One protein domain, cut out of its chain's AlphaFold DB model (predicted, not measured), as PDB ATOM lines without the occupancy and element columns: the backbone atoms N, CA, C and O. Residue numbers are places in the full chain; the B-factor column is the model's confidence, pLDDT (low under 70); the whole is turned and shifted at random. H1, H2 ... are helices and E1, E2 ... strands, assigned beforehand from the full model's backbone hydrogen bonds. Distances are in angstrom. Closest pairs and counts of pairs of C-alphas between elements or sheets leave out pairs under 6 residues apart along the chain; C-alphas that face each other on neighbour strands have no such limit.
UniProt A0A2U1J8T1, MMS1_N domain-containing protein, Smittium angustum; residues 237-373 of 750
ATOM      1  N   LYS A 237     170.245 107.956  94.101       46.22
ATOM      2  CA  LYS A 237     169.131 107.808  93.175       46.22
ATOM      3  C   LYS A 237     168.555 106.393  93.275       46.22
ATOM      4  O   LYS A 237     169.203 105.446  92.838       46.22
ATOM      5  N   ARG A 238     167.283 106.275  93.625       44.47
ATOM      6  CA  ARG A 238     166.398 105.453  92.797       44.47
ATOM      7  C   ARG A 238     165.451 106.404  92.108       44.47
ATOM      8  O   ARG A 238     164.743 107.172  92.754       44.47
ATOM      9  N   ASN A 239     165.486 106.398  90.779       43.09
ATOM     10  CA  ASN A 239     164.383 106.987  90.051       43.09
ATOM     11  C   ASN A 239     163.136 106.249  90.537       43.09
ATOM     12  O   ASN A 239     163.090 105.019  90.507       43.09
ATOM     13  N   THR A 240     162.100 106.979  90.910       49.16
ATOM     14  CA  THR A 240     160.752 106.417  90.962       49.16
ATOM     15  C   THR A 240     160.352 105.744  89.642       49.16
ATOM     16  O   THR A 240     159.421 104.952  89.640       49.16
ATOM     17  N   ASP A 241     161.092 105.959  88.545       44.56
ATOM     18  CA  ASP A 241     161.003 105.171  87.311       44.56
ATOM     19  C   ASP A 241     161.304 103.666  87.493       44.56
ATOM     20  O   ASP A 241     160.712 102.869  86.770       44.56
ATOM     21  N   GLU A 242     162.148 103.243  88.450       47.16
ATOM     22  CA  GLU A 242     162.361 101.809  88.759       47.16
ATOM     23  C   GLU A 242     161.192 101.216  89.563       47.16
ATOM     24  O   GLU A 242     160.821 100.061  89.365       47.16
ATOM     25  N   LEU A 243     160.562 102.024  90.424       58.84
ATOM     26  CA  LEU A 243     159.368 101.654  91.202       58.84
ATOM     27  C   LEU A 243     158.046 101.876  90.431       58.84
ATOM     28  O   LEU A 243     156.983 101.410  90.862       58.84
ATOM     29  N   GLN A 244     158.134 102.567  89.289       69.69
ATOM     30  CA  GLN A 244     157.044 103.087  88.455       69.69
ATOM     31  C   GLN A 244     156.046 103.994  89.202       69.69
ATOM     32  O   GLN A 244     154.872 104.052  88.841       69.69
ATOM     33  N   ILE A 245     156.496 104.707  90.238       83.25
ATOM     34  CA  ILE A 245     155.657 105.637  91.009       83.25
ATOM     35  C   ILE A 245     155.697 107.011  90.338       83.25
ATOM     36  O   ILE A 245     156.722 107.682  90.327       83.25
ATOM     37  N   ARG A 246     154.587 107.442  89.746       85.06
ATOM     38  CA  ARG A 246     154.472 108.744  89.076       85.06
ATOM     39  C   ARG A 246     153.195 109.437  89.502       85.06
ATOM     40  O   ARG A 246     152.221 108.757  89.802       85.06
ATOM     41  N   ASN A 247     153.203 110.767  89.463       86.62
ATOM     42  CA  ASN A 247     152.037 111.587  89.799       86.62
ATOM     43  C   ASN A 247     151.522 111.263  91.208       86.62
ATOM     44  O   ASN A 247     150.394 110.801  91.385       86.62
ATOM     45  N   ILE A 248     152.393 111.441  92.204       89.69
ATOM     46  CA  ILE A 248     152.029 111.276  93.614       89.69
ATOM     47  C   ILE A 248     150.927 112.286  93.948       89.69
ATOM     48  O   ILE A 248     151.073 113.477  93.666       89.69
ATOM     49  N   ARG A 249     149.829 111.784  94.514       90.56
ATOM     50  CA  ARG A 249     148.669 112.577  94.937       90.56
ATOM     51  C   ARG A 249     148.652 112.806  96.439       90.56
ATOM     52  O   ARG A 249     148.312 113.896  96.872       90.56
ATOM     53  N   ASP A 250     148.997 111.779  97.210       93.75
ATOM     54  CA  ASP A 250     149.090 111.877  98.661       93.75
ATOM     55  C   ASP A 250     150.048 110.820  99.215       93.75
ATOM     56  O   ASP A 250     150.327 109.800  98.578       93.75
ATOM     57  N   MET A 251     150.541 111.054 100.421       94.38
ATOM     58  CA  MET A 251     151.352 110.107 101.166       94.38
ATOM     59  C   MET A 251     151.098 110.265 102.661       94.38
ATOM     60  O   MET A 251     150.852 111.377 103.130       94.38
ATOM     61  N   VAL A 252     151.142 109.153 103.392       95.56
ATOM     62  CA  VAL A 252     150.997 109.106 104.854       95.56
ATOM     63  C   VAL A 252     151.839 107.969 105.416       95.56
ATOM     64  O   VAL A 252     151.941 106.902 104.805       95.56
ATOM     65  N   PHE A 253     152.438 108.172 106.585       95.56
ATOM     66  CA  PHE A 253     153.068 107.070 107.305       95.56
ATOM     67  C   PHE A 253     152.025 106.188 107.990       95.56
ATOM     68  O   PHE A 253     150.981 106.661 108.441       95.56
ATOM     69  N   LEU A 254     152.323 104.895 108.071       92.25
ATOM     70  CA  LEU A 254     151.514 103.925 108.795       92.25
ATOM     71  C   LEU A 254     152.119 103.661 110.171       92.25
ATOM     72  O   LEU A 254     153.330 103.507 110.315       92.25
ATOM     73  N   SER A 255     151.254 103.577 111.175       84.81
ATOM     74  CA  SER A 255     151.637 103.206 112.535       84.81
ATOM     75  C   SER A 255     151.890 101.700 112.647       84.81
ATOM     76  O   SER A 255     151.449 100.923 111.803       84.81
ATOM     77  N   ASP A 256     152.557 101.288 113.729       80.00
ATOM     78  CA  ASP A 256     152.751  99.881 114.119       80.00
ATOM     79  C   ASP A 256     153.715  99.051 113.251       80.00
ATOM     80  O   ASP A 256     153.749  97.823 113.368       80.00
ATOM     81  N   TYR A 257     154.536  99.705 112.429       85.94
ATOM     82  CA  TYR A 257     155.662  99.076 111.740       85.94
ATOM     83  C   TYR A 257     156.978  99.370 112.473       85.94
ATOM     84  O   TYR A 257     157.158 100.444 113.046       85.94
ATOM     85  N   ASN A 258     157.898  98.400 112.460       85.69
ATOM     86  CA  ASN A 258     159.228  98.557 113.063       85.69
ATOM     87  C   ASN A 258     160.118  99.488 112.228       85.69
ATOM     88  O   ASN A 258     160.883 100.272 112.779       85.69
ATOM     89  N   GLU A 259     160.006  99.387 110.905       90.12
ATOM     90  CA  GLU A 259     160.667 100.274 109.951       90.12
ATOM     91  C   GLU A 259     159.687 101.358 109.479       90.12
ATOM     92  O   GLU A 259     158.487 101.068 109.340       90.12
ATOM     93  N   PRO A 260     160.166 102.580 109.178       94.38
ATOM     94  CA  PRO A 260     159.326 103.653 108.656       94.38
ATOM     95  C   PRO A 260     158.600 103.213 107.381       94.38
ATOM     96  O   PRO A 260     159.201 103.044 106.319       94.38
ATOM     97  N   THR A 261     157.288 103.014 107.491       94.75
ATOM     98  CA  THR A 261     156.466 102.468 106.407       94.75
ATOM     99  C   THR A 261     155.553 103.550 105.848       94.75
ATOM    100  O   THR A 261     154.635 104.024 106.518       94.75
ATOM    101  N   LEU A 262     155.806 103.939 104.600       95.56
ATOM    102  CA  LEU A 262     155.107 105.005 103.895       95.56
ATOM    103  C   LEU A 262     154.081 104.421 102.919       95.56
ATOM    104  O   LEU A 262     154.417 103.634 102.028       95.56
ATOM    105  N   ALA A 263     152.827 104.841 103.053       95.62
ATOM    106  CA  ALA A 263     151.798 104.622 102.050       95.62
ATOM    107  C   ALA A 263     151.820 105.773 101.041       95.62
ATOM    108  O   ALA A 263     151.719 106.938 101.421       95.62
ATOM    109  N   ILE A 264     151.947 105.449  99.755       95.06
ATOM    110  CA  ILE A 264     152.032 106.416  98.659       95.06
ATOM    111  C   ILE A 264     150.846 106.187  97.725       95.06
ATOM    112  O   ILE A 264     150.774 105.145  97.069       95.06
ATOM    113  N   LEU A 265     149.940 107.161  97.642       95.12
ATOM    114  CA  LEU A 265     148.877 107.223  96.643       95.12
ATOM    115  C   LEU A 265     149.406 107.933  95.398       95.12
ATOM    116  O   LEU A 265     149.834 109.087  95.452       95.12
ATOM    117  N   TYR A 266     149.355 107.256  94.258       93.62
ATOM    118  CA  TYR A 266     149.865 107.785  93.000       93.62
ATOM    119  C   TYR A 266     149.051 107.285  91.811       93.62
ATOM    120  O   TYR A 266     148.282 106.328  91.907       93.62
ATOM    121  N   GLU A 267     149.235 107.940  90.671       91.81
ATOM    122  CA  GLU A 267     148.517 107.623  89.444       91.81
ATOM    123  C   GLU A 267     149.510 107.333  88.306       91.81
ATOM    124  O   GLU A 267     150.015 108.262  87.665       91.81
ATOM    125  N   PRO A 268     149.801 106.049  88.010       90.19
ATOM    126  CA  PRO A 268     150.750 105.675  86.962       90.19
ATOM    127  C   PRO A 268     150.428 106.296  85.595       90.19
ATOM    128  O   PRO A 268     151.335 106.717  84.875       90.19
ATOM    129  N   THR A 269     149.141 106.344  85.236       90.00
ATOM    130  CA  THR A 269     148.631 106.944  83.997       90.00
ATOM    131  C   THR A 269     147.493 107.894  84.337       90.00
ATOM    132  O   THR A 269     146.421 107.437  84.725       90.00
ATOM    133  N   GLN A 270     147.725 109.199  84.178       88.56
ATOM    134  CA  GLN A 270     146.717 110.220  84.464       88.56
ATOM    135  C   GLN A 270     145.479 110.075  83.576       88.56
ATOM    136  O   GLN A 270     145.587 109.944  82.354       88.56
ATOM    137  N   THR A 271     144.303 110.139  84.195       90.44
ATOM    138  CA  THR A 271     142.997 110.224  83.529       90.44
ATOM    139  C   THR A 271     142.211 111.425  84.061       90.44
ATOM    140  O   THR A 271     142.613 112.092  85.011       90.44
ATOM    141  N   TRP A 272     141.077 111.727  83.438       88.38
ATOM    142  CA  TRP A 272     140.155 112.765  83.895       88.38
ATOM    143  C   TRP A 272     138.709 112.337  83.634       88.38
ATOM    144  O   TRP A 272     138.451 111.355  82.934       88.38
ATOM    145  N   ALA A 273     137.748 113.098  84.161       86.31
ATOM    146  CA  ALA A 273     136.327 112.745  84.107       86.31
ATOM    147  C   ALA A 273     135.779 112.497  82.681       86.31
ATOM    148  O   ALA A 273     134.822 111.744  82.503       86.31
ATOM    149  N   GLY A 274     136.387 113.085  81.644       87.44
ATOM    150  CA  GLY A 274     135.994 112.870  80.249       87.44
ATOM    151  C   GLY A 274     136.471 111.550  79.632       87.44
ATOM    152  O   GLY A 274     135.913 111.129  78.621       87.44
ATOM    153  N   THR A 275     137.466 110.875  80.219       86.38
ATOM    154  CA  THR A 275     138.067 109.629  79.695       86.38
ATOM    155  C   THR A 275     137.764 108.395  80.543       86.38
ATOM    156  O   THR A 275     138.358 107.335  80.334       86.38
ATOM    157  N   LEU A 276     136.799 108.486  81.461       84.94
ATOM    158  CA  LEU A 276     136.430 107.389  82.366       84.94
ATOM    159  C   LEU A 276     135.904 106.144  81.650       84.94
ATOM    160  O   LEU A 276     135.961 105.043  82.188       84.94
ATOM    161  N   ASN A 277     135.400 106.283  80.423       83.25
ATOM    162  CA  ASN A 277     135.012 105.135  79.603       83.25
ATOM    163  C   ASN A 277     136.214 104.262  79.192       83.25
ATOM    164  O   ASN A 277     136.041 103.062  78.979       83.25
ATOM    165  N   VAL A 278     137.406 104.855  79.077       86.50
ATOM    166  CA  VAL A 278     138.659 104.170  78.746       86.50
ATOM    167  C   VAL A 278     139.362 103.722  80.023       86.50
ATOM    168  O   VAL A 278     139.652 102.534  80.168       86.50
ATOM    169  N   LEU A 279     139.604 104.657  80.947       87.00
ATOM    170  CA  LEU A 279     140.344 104.422  82.184       87.00
ATOM    171  C   LEU A 279     139.648 105.123  83.355       87.00
ATOM    172  O   LEU A 279     139.758 106.340  83.510       87.00
ATOM    173  N   SER A 280     138.930 104.338  84.159       86.50
ATOM    174  CA  SER A 280     138.228 104.789  85.367       86.50
ATOM    175  C   SER A 280     138.946 104.434  86.673       86.50
ATOM    176  O   SER A 280     138.693 105.066  87.695       86.50
ATOM    177  N   ASP A 281     139.826 103.428  86.636       89.19
ATOM    178  CA  ASP A 281     140.473 102.826  87.809       89.19
ATOM    179  C   ASP A 281     141.984 103.037  87.628       89.19
ATOM    180  O   ASP A 281     142.704 102.139  87.198       89.19
ATOM    181  N   SER A 282     142.447 104.281  87.786       91.38
ATOM    182  CA  SER A 282     143.837 104.668  87.497       91.38
ATOM    183  C   SER A 282     144.722 104.787  88.735       91.38
ATOM    184  O   SER A 282     145.945 104.778  88.601       91.38
ATOM    185  N   CYS A 283     144.139 104.912  89.928       93.38
ATOM    186  CA  CYS A 283     144.889 105.155  91.154       93.38
ATOM    187  C   CYS A 283     145.471 103.857  91.727       93.38
ATOM    188  O   CYS A 283     144.869 102.784  91.653       93.38
ATOM    189  N   VAL A 284     146.647 103.973  92.342       94.00
ATOM    190  CA  VAL A 284     147.355 102.874  93.001       94.00
ATOM    191  C   VAL A 284     147.891 103.366  94.340       94.00
ATOM    192  O   VAL A 284     148.421 104.472  94.434       94.00
ATOM    193  N   VAL A 285     147.800 102.528  95.371       95.31
ATOM    194  CA  VAL A 285     148.490 102.754  96.647       95.31
ATOM    195  C   VAL A 285     149.642 101.761  96.762       95.31
ATOM    196  O   VAL A 285     149.434 100.550  96.695       95.31
ATOM    197  N   ALA A 286     150.868 102.259  96.910       94.12
ATOM    198  CA  ALA A 286     152.043 101.445  97.219       94.12
ATOM    199  C   ALA A 286     152.414 101.611  98.691       94.12
ATOM    200  O   ALA A 286     152.524 102.731  99.178       94.12
ATOM    201  N   ILE A 287     152.631 100.494  99.379       94.19
ATOM    202  CA  ILE A 287     153.098 100.474 100.761       94.19
ATOM    203  C   ILE A 287     154.577 100.138 100.702       94.19
ATOM    204  O   ILE A 287     154.949  99.058 100.232       94.19
ATOM    205  N   ALA A 288     155.413 101.079 101.119       92.94
ATOM    206  CA  ALA A 288     156.855 100.982 100.998       92.94
ATOM    207  C   ALA A 288     157.541 101.116 102.359       92.94
ATOM    208  O   ALA A 288     157.200 102.010 103.128       92.94
ATOM    209  N   SER A 289     158.517 100.250 102.633       93.62
ATOM    210  CA  SER A 289     159.435 100.422 103.759       93.62
ATOM    211  C   SER A 289     160.603 101.308 103.333       93.62
ATOM    212  O   SER A 289     161.133 101.151 102.224       93.62
ATOM    213  N   ILE A 290     160.980 102.240 104.203       92.19
ATOM    214  CA  ILE A 290     162.128 103.124 104.040       92.19
ATOM    215  C   ILE A 290     163.217 102.653 104.995       92.19
ATOM    216  O   ILE A 290     163.114 102.833 106.207       92.19
ATOM    217  N   ASP A 291     164.287 102.109 104.433       90.06
ATOM    218  CA  ASP A 291     165.501 101.819 105.176       90.06
ATOM    219  C   ASP A 291     166.439 103.028 105.093       90.06
ATOM    220  O   ASP A 291     166.947 103.388 104.024       90.06
ATOM    221  N   ILE A 292     166.624 103.678 106.241       87.25
ATOM    222  CA  ILE A 292     167.454 104.874 106.390       87.25
ATOM    223  C   ILE A 292     168.941 104.517 106.259       87.25
ATOM    224  O   ILE A 292     169.696 105.302 105.692       87.25
ATOM    225  N   GLU A 293     169.366 103.343 106.737       87.25
ATOM    226  CA  GLU A 293     170.778 102.939 106.737       87.25
ATOM    227  C   GLU A 293     171.247 102.535 105.339       87.25
ATOM    228  O   GLU A 293     172.327 102.934 104.903       87.25
ATOM    229  N   SER A 294     170.431 101.761 104.615       85.38
ATOM    230  CA  SER A 294     170.740 101.379 103.229       85.38
ATOM    231  C   SER A 294     170.325 102.421 102.188       85.38
ATOM    232  O   SER A 294     170.505 102.185 100.989       85.38
ATOM    233  N   GLU A 295     169.771 103.558 102.629       83.50
ATOM    234  CA  GLU A 295     169.215 104.622 101.785       83.50
ATOM    235  C   GLU A 295     168.273 104.070 100.702       83.50
ATOM    236  O   GLU A 295     168.325 104.460  99.527       83.50
ATOM    237  N   SER A 296     167.432 103.098 101.063       84.25
ATOM    238  CA  SER A 296     166.659 102.345 100.085       84.25
ATOM    239  C   SER A 296     165.180 102.264 100.436       84.25
ATOM    240  O   SER A 296     164.778 102.059 101.575       84.25
ATOM    241  N   ILE A 297     164.349 102.440  99.408       87.44
ATOM    242  CA  ILE A 297     162.900 102.274  99.503       87.44
ATOM    243  C   ILE A 297     162.540 100.948  98.838       87.44
ATOM    244  O   ILE A 297     162.932 100.695  97.689       87.44
ATOM    245  N   THR A 298     161.796 100.108  99.553       90.00
ATOM    246  CA  THR A 298     161.338  98.796  99.083       90.00
ATOM    247  C   THR A 298     159.819  98.708  99.161       90.00
ATOM    248  O   THR A 298     159.212  99.123 100.140       90.00
ATOM    249  N   ILE A 299     159.172  98.194  98.113       90.88
ATOM    250  CA  ILE A 299     157.710  98.055  98.090       90.88
ATOM    251  C   ILE A 299     157.335  96.722  98.729       90.88
ATOM    252  O   ILE A 299     157.715  95.671  98.218       90.88
ATOM    253  N   ILE A 300     156.552  96.781  99.805       91.56
ATOM    254  CA  ILE A 300     156.023  95.607 100.503       91.56
ATOM    255  C   ILE A 300     154.872  95.012  99.685       91.56
ATOM    256  O   ILE A 300     154.882  93.830  99.349       91.56
ATOM    257  N   TYR A 301     153.882  95.839  99.335       91.81
ATOM    258  CA  TYR A 301     152.765  95.459  98.469       91.81
ATOM    259  C   TYR A 301     152.125  96.680  97.793       91.81
ATOM    260  O   TYR A 301     152.383  97.829  98.157       91.81
ATOM    261  N   LYS A 302     151.296  96.420  96.774       92.44
ATOM    262  CA  LYS A 302     150.514  97.434  96.054       92.44
ATOM    263  C   LYS A 302     149.036  97.061  96.059       92.44
ATOM    264  O   LYS A 302     148.698  95.888  95.911       92.44
ATOM    265  N   VAL A 303     148.181  98.069  96.165       92.50
ATOM    266  CA  VAL A 303     146.740  97.979  95.921       92.50
ATOM    267  C   VAL A 303     146.456  98.729  94.628       92.50
ATOM    268  O   VAL A 303     146.609  99.949  94.572       92.50
ATOM    269  N   ASN A 304     146.118  97.981  93.580       91.19
ATOM    270  CA  ASN A 304     145.849  98.518  92.247       91.19
ATOM    271  C   ASN A 304     144.347  98.753  92.040       91.19
ATOM    272  O   ASN A 304     143.533  98.361  92.876       91.19
ATOM    273  N   ASP A 305     144.012  99.353  90.897       88.19
ATOM    274  CA  ASP A 305     142.642  99.504  90.400       88.19
ATOM    275  C   ASP A 305     141.719 100.282  91.357       88.19
ATOM    276  O   ASP A 305     140.525  99.999  91.483       88.19
ATOM    277  N   LEU A 306     142.272 101.293  92.038       91.00
ATOM    278  CA  LEU A 306     141.486 102.227  92.841       91.00
ATOM    279  C   LEU A 306     140.818 103.281  91.940       91.00
ATOM    280  O   LEU A 306     141.364 103.629  90.885       91.00
ATOM    281  N   PRO A 307     139.671 103.846  92.362       90.25
ATOM    282  CA  PRO A 307     138.982 104.893  91.614       90.25
ATOM    283  C   PRO A 307     139.900 106.070  91.270       90.25
ATOM    284  O   PRO A 307     140.661 106.543  92.123       90.25
ATOM    285  N   TYR A 308     139.807 106.564  90.032       90.12
ATOM    286  CA  TYR A 308     140.631 107.674  89.535       90.12
ATOM    287  C   TYR A 308     140.491 108.977  90.336       90.12
ATOM    288  O   TYR A 308     141.340 109.858  90.229       90.12
ATOM    289  N   ASP A 309     139.408 109.139  91.090       90.19
ATOM    290  CA  ASP A 309     139.067 110.305  91.907       90.19
ATOM    291  C   ASP A 309     139.555 110.160  93.360       90.19
ATOM    292  O   ASP A 309     139.220 110.975  94.211       90.19
ATOM    293  N   THR A 310     140.361 109.138  93.666       93.06
ATOM    294  CA  THR A 310     141.015 108.985  94.978       93.06
ATOM    295  C   THR A 310     142.093 110.052  95.157       93.06
ATOM    296  O   THR A 310     143.002 110.154  94.328       93.06
ATOM    297  N   PHE A 311     142.007 110.849  96.222       92.69
ATOM    298  CA  PHE A 311     142.845 112.044  96.393       92.69
ATOM    299  C   PHE A 311     143.535 112.155  97.757       92.69
ATOM    300  O   PHE A 311     144.463 112.946  97.878       92.69
ATOM    301  N   ARG A 312     143.110 111.397  98.777       94.50
ATOM    302  CA  ARG A 312     143.674 111.499 100.132       94.50
ATOM    303  C   ARG A 312     143.728 110.158 100.851       94.50
ATOM    304  O   ARG A 312     142.842 109.324 100.673       94.50
ATOM    305  N   LEU A 313     144.736 109.987 101.697       96.06
ATOM    306  CA  LEU A 313     144.888 108.881 102.634       96.06
ATOM    307  C   LEU A 313     144.756 109.381 104.082       96.06
ATOM    308  O   LEU A 313     145.174 110.485 104.421       96.06
ATOM    309  N   LEU A 314     144.184 108.549 104.948       95.00
ATOM    310  CA  LEU A 314     144.105 108.767 106.391       95.00
ATOM    311  C   LEU A 314     144.560 107.480 107.100       95.00
ATOM    312  O   LEU A 314     143.856 106.470 107.002       95.00
ATOM    313  N   PRO A 315     145.715 107.469 107.785       93.50
ATOM    314  CA  PRO A 315     146.174 106.289 108.505       93.50
ATOM    315  C   PRO A 315     145.267 106.014 109.709       93.50
ATOM    316  O   PRO A 315     144.806 106.941 110.379       93.50
ATOM    317  N   LEU A 316     145.013 104.737 109.991       90.38
ATOM    318  CA  LEU A 316     144.240 104.307 111.152       90.38
ATOM    319  C   LEU A 316     145.169 103.631 112.168       90.38
ATOM    320  O   LEU A 316     145.823 102.645 111.820       90.38
ATOM    321  N   PRO A 317     145.226 104.111 113.423       85.75
ATOM    322  CA  PRO A 317     145.952 103.426 114.481       85.75
ATOM    323  C   PRO A 317     145.222 102.140 114.907       85.75
ATOM    324  O   PRO A 317     144.076 101.867 114.518       85.75
ATOM    325  N   LYS A 318     145.876 101.341 115.755       81.06
ATOM    326  CA  LYS A 318     145.197 100.291 116.524       81.06
ATOM    327  C   LYS A 318     144.002 100.868 117.305       81.06
ATOM    328  O   LYS A 318     144.037 102.028 117.708       81.06
ATOM    329  N   PRO A 319     142.935 100.077 117.515       81.19
ATOM    330  CA  PRO A 319     142.818  98.641 117.244       81.19
ATOM    331  C   PRO A 319     142.373  98.265 115.818       81.19
ATOM    332  O   PRO A 319     142.408  97.084 115.488       81.19
ATOM    333  N   ILE A 320     141.954  99.214 114.972       85.00
ATOM    334  CA  ILE A 320     141.438  98.904 113.623       85.00
ATOM    335  C   ILE A 320     142.582  98.680 112.629       85.00
ATOM    336  O   ILE A 320     142.576  97.701 111.885       85.00
ATOM    337  N   GLY A 321     143.574  99.575 112.630       86.00
ATOM    338  CA  GLY A 321     144.725  99.500 111.735       86.00
ATOM    339  C   GLY A 321     144.415  99.754 110.252       86.00
ATOM    340  O   GLY A 321     143.265  99.860 109.805       86.00
ATOM    341  N   GLY A 322     145.485  99.829 109.459       89.06
ATOM    342  CA  GLY A 322     145.420 100.090 108.021       89.06
ATOM    343  C   GLY A 322     145.256 101.574 107.701       89.06
ATOM    344  O   GLY A 322     145.785 102.440 108.396       89.06
ATOM    345  N   MET A 323     144.541 101.877 106.622       93.31
ATOM    346  CA  MET A 323     144.273 103.252 106.203       93.31
ATOM    347  C   MET A 323     142.908 103.385 105.535       93.31
ATOM    348  O   MET A 323     142.340 102.415 105.031       93.31
ATOM    349  N   ILE A 324     142.405 104.611 105.488       94.56
ATOM    350  CA  ILE A 324     141.264 105.005 104.673       94.56
ATOM    351  C   ILE A 324     141.780 105.779 103.465       94.56
ATOM    352  O   ILE A 324     142.504 106.756 103.624       94.56
ATOM    353  N   ALA A 325     141.379 105.372 102.268       95.00
ATOM    354  CA  ALA A 325     141.517 106.166 101.061       95.00
ATOM    355  C   ALA A 325     140.189 106.874 100.764       95.00
ATOM    356  O   ALA A 325     139.123 106.248 100.721       95.00
ATOM    357  N   LEU A 326     140.261 108.189 100.588       94.50
ATOM    358  CA  LEU A 326     139.136 109.044 100.241       94.50
ATOM    359  C   LEU A 326     139.145 109.313  98.739       94.50
ATOM    360  O   LEU A 326     140.140 109.782  98.177       94.50
ATOM    361  N   SER A 327     138.007 109.042  98.116       91.81
ATOM    362  CA  SER A 327     137.685 109.434  96.750       91.81
ATOM    363  C   SER A 327     136.507 110.399  96.777       91.81
ATOM    364  O   SER A 327     135.729 110.406  97.733       91.81
ATOM    365  N   SER A 328     136.316 111.176  95.716       88.75
ATOM    366  CA  SER A 328     135.193 112.119  95.613       88.75
ATOM    367  C   SER A 328     133.828 111.466  95.848       88.75
ATOM    368  O   SER A 328     132.914 112.104  96.376       88.75
ATOM    369  N   THR A 329     133.691 110.187  95.473       84.56
ATOM    370  CA  THR A 329     132.425 109.432  95.517       84.56
ATOM    371  C   THR A 329     132.421 108.189  96.413       84.56
ATOM    372  O   THR A 329     131.381 107.531  96.538       84.56
ATOM    373  N   SER A 330     133.546 107.850  97.049       87.38
ATOM    374  CA  SER A 330     133.654 106.658  97.896       87.38
ATOM    375  C   SER A 330     134.686 106.788  99.012       87.38
ATOM    376  O   SER A 330     135.652 107.534  98.906       87.38
ATOM    377  N   ILE A 331     134.494 105.995 100.064       91.50
ATOM    378  CA  ILE A 331     135.466 105.750 101.132       91.50
ATOM    379  C   ILE A 331     135.922 104.297 101.030       91.50
ATOM    380  O   ILE A 331     135.097 103.395 100.872       91.50
ATOM    381  N   ILE A 332     137.230 104.070 101.122       91.56
ATOM    382  CA  ILE A 332     137.836 102.752 100.944       91.56
ATOM    383  C   ILE A 332     138.724 102.466 102.150       91.56
ATOM    384  O   ILE A 332     139.721 103.149 102.358       91.56
ATOM    385  N   HIS A 333     138.388 101.458 102.949       92.88
ATOM    386  CA  HIS A 333     139.304 100.931 103.960       92.88
ATOM    387  C   HIS A 333     140.255  99.935 103.314       92.88
ATOM    388  O   HIS A 333     139.813  99.011 102.636       92.88
ATOM    389  N   ILE A 334     141.551 100.136 103.529       91.50
ATOM    390  CA  ILE A 334     142.626  99.273 103.056       91.50
ATOM    391  C   ILE A 334     143.355  98.738 104.291       91.50
ATOM    392  O   ILE A 334     144.121  99.452 104.941       91.50
ATOM    393  N   GLY A 335     143.094  97.474 104.619       86.12
ATOM    394  CA  GLY A 335     143.821  96.702 105.623       86.12
ATOM    395  C   GLY A 335     144.777  95.692 104.986       86.12
ATOM    396  O   GLY A 335     144.815  95.511 103.767       86.12
ATOM    397  N   GLN A 336     145.546  94.985 105.816       76.94
ATOM    398  CA  GLN A 336     146.464  93.951 105.341       76.94
ATOM    399  C   GLN A 336     145.683  92.739 104.805       76.94
ATOM    400  O   GLN A 336     145.290  91.844 105.549       76.94
ATOM    401  N   GLY A 337     145.445  92.723 103.492       75.38
ATOM    402  CA  GLY A 337     144.751  91.638 102.790       75.38
ATOM    403  C   GLY A 337     143.222  91.744 102.766       75.38
ATOM    404  O   GLY A 337     142.575  90.851 102.222       75.38
ATOM    405  N   PHE A 338     142.641  92.822 103.300       81.56
ATOM    406  CA  PHE A 338     141.200  93.070 103.264       81.56
ATOM    407  C   PHE A 338     140.905  94.507 102.835       81.56
ATOM    408  O   PHE A 338     141.565  95.438 103.295       81.56
ATOM    409  N   ILE A 339     139.927  94.679 101.943       85.81
ATOM    410  CA  ILE A 339     139.512  95.989 101.436       85.81
ATOM    411  C   ILE A 339     137.993  96.089 101.536       85.81
ATOM    412  O   ILE A 339     137.277  95.230 101.013       85.81
ATOM    413  N   THR A 340     137.512  97.162 102.157       85.62
ATOM    414  CA  THR A 340     136.080  97.456 102.288       85.62
ATOM    415  C   THR A 340     135.760  98.768 101.608       85.62
ATOM    416  O   THR A 340     136.372  99.791 101.901       85.62
ATOM    417  N   PHE A 341     134.765  98.748 100.728       83.69
ATOM    418  CA  PHE A 341     134.312  99.928 100.006       83.69
ATOM    419  C   PHE A 341     132.989 100.435 100.581       83.69
ATOM    420  O   PHE A 341     132.113  99.669 100.976       83.69
ATOM    421  N   MET A 342     132.820 101.749 100.589       84.88
ATOM    422  CA  MET A 342     131.544 102.395 100.851       84.88
ATOM    423  C   MET A 342     131.313 103.477  99.808       84.88
ATOM    424  O   MET A 342     132.080 104.434  99.720       84.88
ATOM    425  N   ASN A 343     130.249 103.326  99.023       82.31
ATOM    426  CA  ASN A 343     129.862 104.313  98.023       82.31
ATOM    427  C   ASN A 343     128.613 105.078  98.478       82.31
ATOM    428  O   ASN A 343     127.664 104.492  99.002       82.31
ATOM    429  N   PHE A 344     128.622 106.390  98.270       82.88
ATOM    430  CA  PHE A 344     127.550 107.298  98.683       82.88
ATOM    431  C   PHE A 344     126.965 108.115  97.516       82.88
ATOM    432  O   PHE A 344     126.079 108.948  97.721       82.88
ATOM    433  N   THR A 345     127.419 107.878  96.282       75.88
ATOM    434  CA  THR A 345     126.893 108.544  95.084       75.88
ATOM    435  C   THR A 345     125.568 107.938  94.619       75.88
ATOM    436  O   THR A 345     125.142 106.870  95.072       75.88
ATOM    437  N   SER A 346     124.888 108.622  93.698       71.50
ATOM    438  CA  SER A 346     123.694 108.075  93.050       71.50
ATOM    439  C   SER A 346     124.028 106.884  92.157       71.50
ATOM    440  O   SER A 346     125.141 106.766  91.642       71.50
ATOM    441  N   THR A 347     123.040 106.039  91.857       65.44
ATOM    442  CA  THR A 347     123.216 104.925  90.908       65.44
ATOM    443  C   THR A 347     123.773 105.385  89.548       65.44
ATOM    444  O   THR A 347     124.541 104.655  88.929       65.44
ATOM    445  N   ILE A 348     123.472 106.613  89.104       62.19
ATOM    446  CA  ILE A 348     124.025 107.205  87.871       62.19
ATOM    447  C   ILE A 348     125.489 107.637  88.065       62.19
ATOM    448  O   ILE A 348     126.319 107.414  87.186       62.19
ATOM    449  N   GLY A 349     125.829 108.197  89.227       62.81
ATOM    450  CA  GLY A 349     127.199 108.581  89.576       62.81
ATOM    451  C   GLY A 349     128.161 107.393  89.658       62.81
ATOM    452  O   GLY A 349     129.350 107.556  89.388       62.81
ATOM    453  N   THR A 350     127.651 106.178  89.911       65.06
ATOM    454  CA  THR A 350     128.480 104.958  89.923       65.06
ATOM    455  C   THR A 350     129.173 104.710  88.588       65.06
ATOM    456  O   THR A 350     130.188 104.021  88.557       65.06
ATOM    457  N   VAL A 351     128.683 105.297  87.482       64.25
ATOM    458  CA  VAL A 351     129.333 105.239  86.165       64.25
ATOM    459  C   VAL A 351     130.773 105.760  86.228       64.25
ATOM    460  O   VAL A 351     131.623 105.189  85.541       64.25
ATOM    461  N   GLY A 352     131.049 106.751  87.080       63.69
ATOM    462  CA  GLY A 352     132.380 107.327  87.276       63.69
ATOM    463  C   GLY A 352     133.250 106.638  88.333       63.69
ATOM    464  O   GLY A 352     134.464 106.742  88.238       63.69
ATOM    465  N   SER A 353     132.675 105.887  89.281       65.06
ATOM    466  CA  SER A 353     133.411 105.300  90.424       65.06
ATOM    467  C   SER A 353     134.299 104.096  90.084       65.06
ATOM    468  O   SER A 353     134.951 103.548  90.969       65.06
ATOM    469  N   GLY A 354     134.298 103.648  88.828       71.44
ATOM    470  CA  GLY A 354     135.201 102.602  88.365       71.44
ATOM    471  C   GLY A 354     134.576 101.265  87.980       71.44
ATOM    472  O   GLY A 354     133.393 101.035  88.225       71.44
ATOM    473  N   LYS A 355     135.335 100.375  87.330       76.12
ATOM    474  CA  LYS A 355     134.856  99.031  86.948       76.12
ATOM    475  C   LYS A 355     134.825  98.111  88.162       76.12
ATOM    476  O   LYS A 355     133.774  97.534  88.440       76.12
ATOM    477  N   HIS A 356     135.922  98.048  88.913       71.56
ATOM    478  CA  HIS A 356     136.015  97.218  90.115       71.56
ATOM    479  C   HIS A 356     135.018  97.653  91.185       71.56
ATOM    480  O   HIS A 356     134.268  96.833  91.717       71.56
ATOM    481  N   THR A 357     134.912  98.959  91.421       71.31
ATOM    482  CA  THR A 357     133.935  99.510  92.362       71.31
ATOM    483  C   THR A 357     132.501  99.166  91.957       71.31
ATOM    484  O   THR A 357     131.693  98.817  92.812       71.31
ATOM    485  N   LYS A 358     132.161  99.188  90.657       75.62
ATOM    486  CA  LYS A 358     130.825  98.773  90.185       75.62
ATOM    487  C   LYS A 358     130.539  97.301  90.435       75.62
ATOM    488  O   LYS A 358     129.410  96.962  90.782       75.62
ATOM    489  N   GLU A 359     131.505  96.425  90.182       77.00
ATOM    490  CA  GLU A 359     131.345  94.988  90.423       77.00
ATOM    491  C   GLU A 359     131.139  94.711  91.910       77.00
ATOM    492  O   GLU A 359     130.218  93.982  92.277       77.00
ATOM    493  N   TRP A 360     131.912  95.385  92.759       75.44
ATOM    494  CA  TRP A 360     131.790  95.277  94.204       75.44
ATOM    495  C   TRP A 360     130.444  95.813  94.723       75.44
ATOM    496  O   TRP A 360     129.756  95.122  95.471       75.44
ATOM    497  N   ILE A 361     129.994  96.985  94.250       75.81
ATOM    498  CA  ILE A 361     128.674  97.556  94.594       75.81
ATOM    499  C   ILE A 361     127.523  96.619  94.197       75.81
ATOM    500  O   ILE A 361     126.496  96.591  94.867       75.81
ATOM    501  N   LYS A 362     127.657  95.857  93.105       78.25
ATOM    502  CA  LYS A 362     126.629  94.882  92.698       78.25
ATOM    503  C   LYS A 362     126.594  93.646  93.594       78.25
ATOM    504  O   LYS A 362     125.538  93.029  93.704       78.25
ATOM    505  N   ALA A 363     127.732  93.261  94.166       80.31
ATOM    506  CA  ALA A 363     127.855  92.075  95.006       80.31
ATOM    507  C   ALA A 363     127.440  92.335  96.464       80.31
ATOM    508  O   ALA A 363     126.950  91.420  97.126       80.31
ATOM    509  N   ASN A 364     127.602  93.570  96.947       79.69
ATOM    510  CA  ASN A 364     127.430  93.926  98.353       79.69
ATOM    511  C   ASN A 364     126.330  94.980  98.541       79.69
ATOM    512  O   ASN A 364     126.269  95.967  97.812       79.69
ATOM    513  N   GLU A 365     125.492  94.829  99.570       77.50
ATOM    514  CA  GLU A 365     124.489  95.844  99.915       77.50
ATOM    515  C   GLU A 365     125.156  97.178 100.289       77.50
ATOM    516  O   GLU A 365     126.063  97.222 101.120       77.50
ATOM    517  N   GLN A 366     124.701  98.273  99.669       79.56
ATOM    518  CA  GLN A 366     125.196  99.632  99.909       79.56
ATOM    519  C   GLN A 366     124.099 100.493 100.546       79.56
ATOM    520  O   GLN A 366     123.277 101.063  99.824       79.56
ATOM    521  N   PRO A 367     124.066 100.621 101.885       81.00
ATOM    522  CA  PRO A 367     122.978 101.314 102.578       81.00
ATOM    523  C   PRO A 367     122.940 102.825 102.308       81.00
ATOM    524  O   PRO A 367     121.882 103.437 102.424       81.00
ATOM    525  N   PHE A 368     124.069 103.429 101.927       82.69
ATOM    526  CA  PHE A 368     124.188 104.872 101.681       82.69
ATOM    527  C   PHE A 368     124.188 105.242 100.193       82.69
ATOM    528  O   PHE A 368     124.474 106.386  99.836       82.69
ATOM    529  N   LEU A 369     123.837 104.302  99.309       79.69
ATOM    530  CA  LEU A 369     123.685 104.590  97.887       79.69
ATOM    531  C   LEU A 369     122.598 105.666  97.692       79.69
ATOM    532  O   LEU A 369     121.493 105.541  98.219       79.69
ATOM    533  N   ASN A 370     122.892 106.703  96.904       81.19
ATOM    534  CA  ASN A 370     122.078 107.917  96.719       81.19
ATOM    535  C   ASN A 370     122.082 108.932  97.879       81.19
ATOM    536  O   ASN A 370     121.287 109.874  97.847       81.19
ATOM    537  N   LEU A 371     122.988 108.821  98.860       84.88
ATOM    538  CA  LEU A 371     123.198 109.898  99.838       84.88
ATOM    539  C   LEU A 371     123.590 111.220  99.145       84.88
ATOM    540  O   LEU A 371     123.226 112.294  99.632       84.88
ATOM    541  N   ASN A 372     124.265 111.128  97.990       83.88
ATOM    542  CA  ASN A 372     124.778 112.234  97.174       83.88
ATOM    543  C   ASN A 372     125.727 113.161  97.941       83.88
ATOM    544  O   ASN A 372     125.821 114.347  97.635       83.88
ATOM    545  N   TRP A 373     126.432 112.611  98.926       88.00
ATOM    546  CA  TRP A 373     127.524 113.314  99.582       88.00
ATOM    547  C   TRP A 373     128.702 113.421  98.605       88.00
ATOM    548  O   TRP A 373     128.943 112.492  97.837       88.00
TER     549      TRP A 373
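Overview. This is residues 237 to 373 of the 750 residues of the protein "MMS1_N domain-containing protein" of Smittium angustum (UniProt A0A2U1J8T1). Two twisted four-stranded sheets, E1 to E4 and E5 to E8, stand like two blades that come closest at their first strands, E1 and E5, and spread apart towards E4 and E8, a sandwich only partly face to face. The E3 and E4 hairpin reaches far out at one end of the long axis; at the other end H2 packs across E8, with the link after E8 and the last residues around it. The printed part has 137 residues, in the order H1, E1 to E8, H2; both sheets are antiparallel, in chain order. It is mostly strand, though under half of its residues are in named elements, and compact, with a radius of gyration of the C-alphas of 15.7 A and spans of 50 by 36 by 22 A.

Along the chain. H1 is residues 240 to 243, with C-alpha 240 at (160.752, 106.417, 90.962). E1 is 248 to 253, E2 261 to 266, E3 283 to 291 and 25.2 A long, and E4 296 to 306 and 26.2 A long, from (166.659, 102.345, 100.085) to (141.486, 102.227, 92.841). E5 is 310 to 315, E6 323 to 327, E7 330 to 335 and E8 338 to 343. H2, residues 355 to 363, is 12.7 A long and ends at (127.855, 92.075, 95.006).

Arrangement. H1 only just is on the first sheet, which it only grazes with residues 240 to 243. E1 to E4 form a meander, each strand the antiparallel neighbour of the one before. Within hydrogen-bond range are, between E1 and E2, N 252 and O 263 at 3.0 A, between E2 and E3, N 264 and O 286 at 2.8 A, and between E3 and E4, N 289 and O 298 at 2.8 A. This sheet is twisted, and E4 bends by 60 degrees at residue 300. E5 to E8 form a second meander, with N 314 and O 324 at 2.8 A, N 325 and O 332 at 2.8 A, and N 333 and O 340 at 2.8 A. In the sandwich, two sheets face to face, the best planes of the facing parts are 22 degrees apart. The closest C-alphas of E1 and E5 are those of Asp 250 and Arg 312, 5.6 A apart. E4 and E8 are apart. H2 is on the second sheet at a height of 9.1 A, over E8 and across the strands, at 90 degrees to E8 on the local plane; its closest C-alphas to E8 are Thr 357 and Phe 341, 7.7 A. In H2 every O i to N i+4 pair is within hydrogen-bond range; H1 is too short for one.

Size, cuts and confidence. The C-alphas of Glu 293 and Ile 348 are the two farthest apart, 50.6 A. The printed part has no cut. The links E2 to E3 and E8 to H2 are long. The mean pLDDT of the printed part is 84.0; residues 237 to 244 and 347 to 353 are under 70.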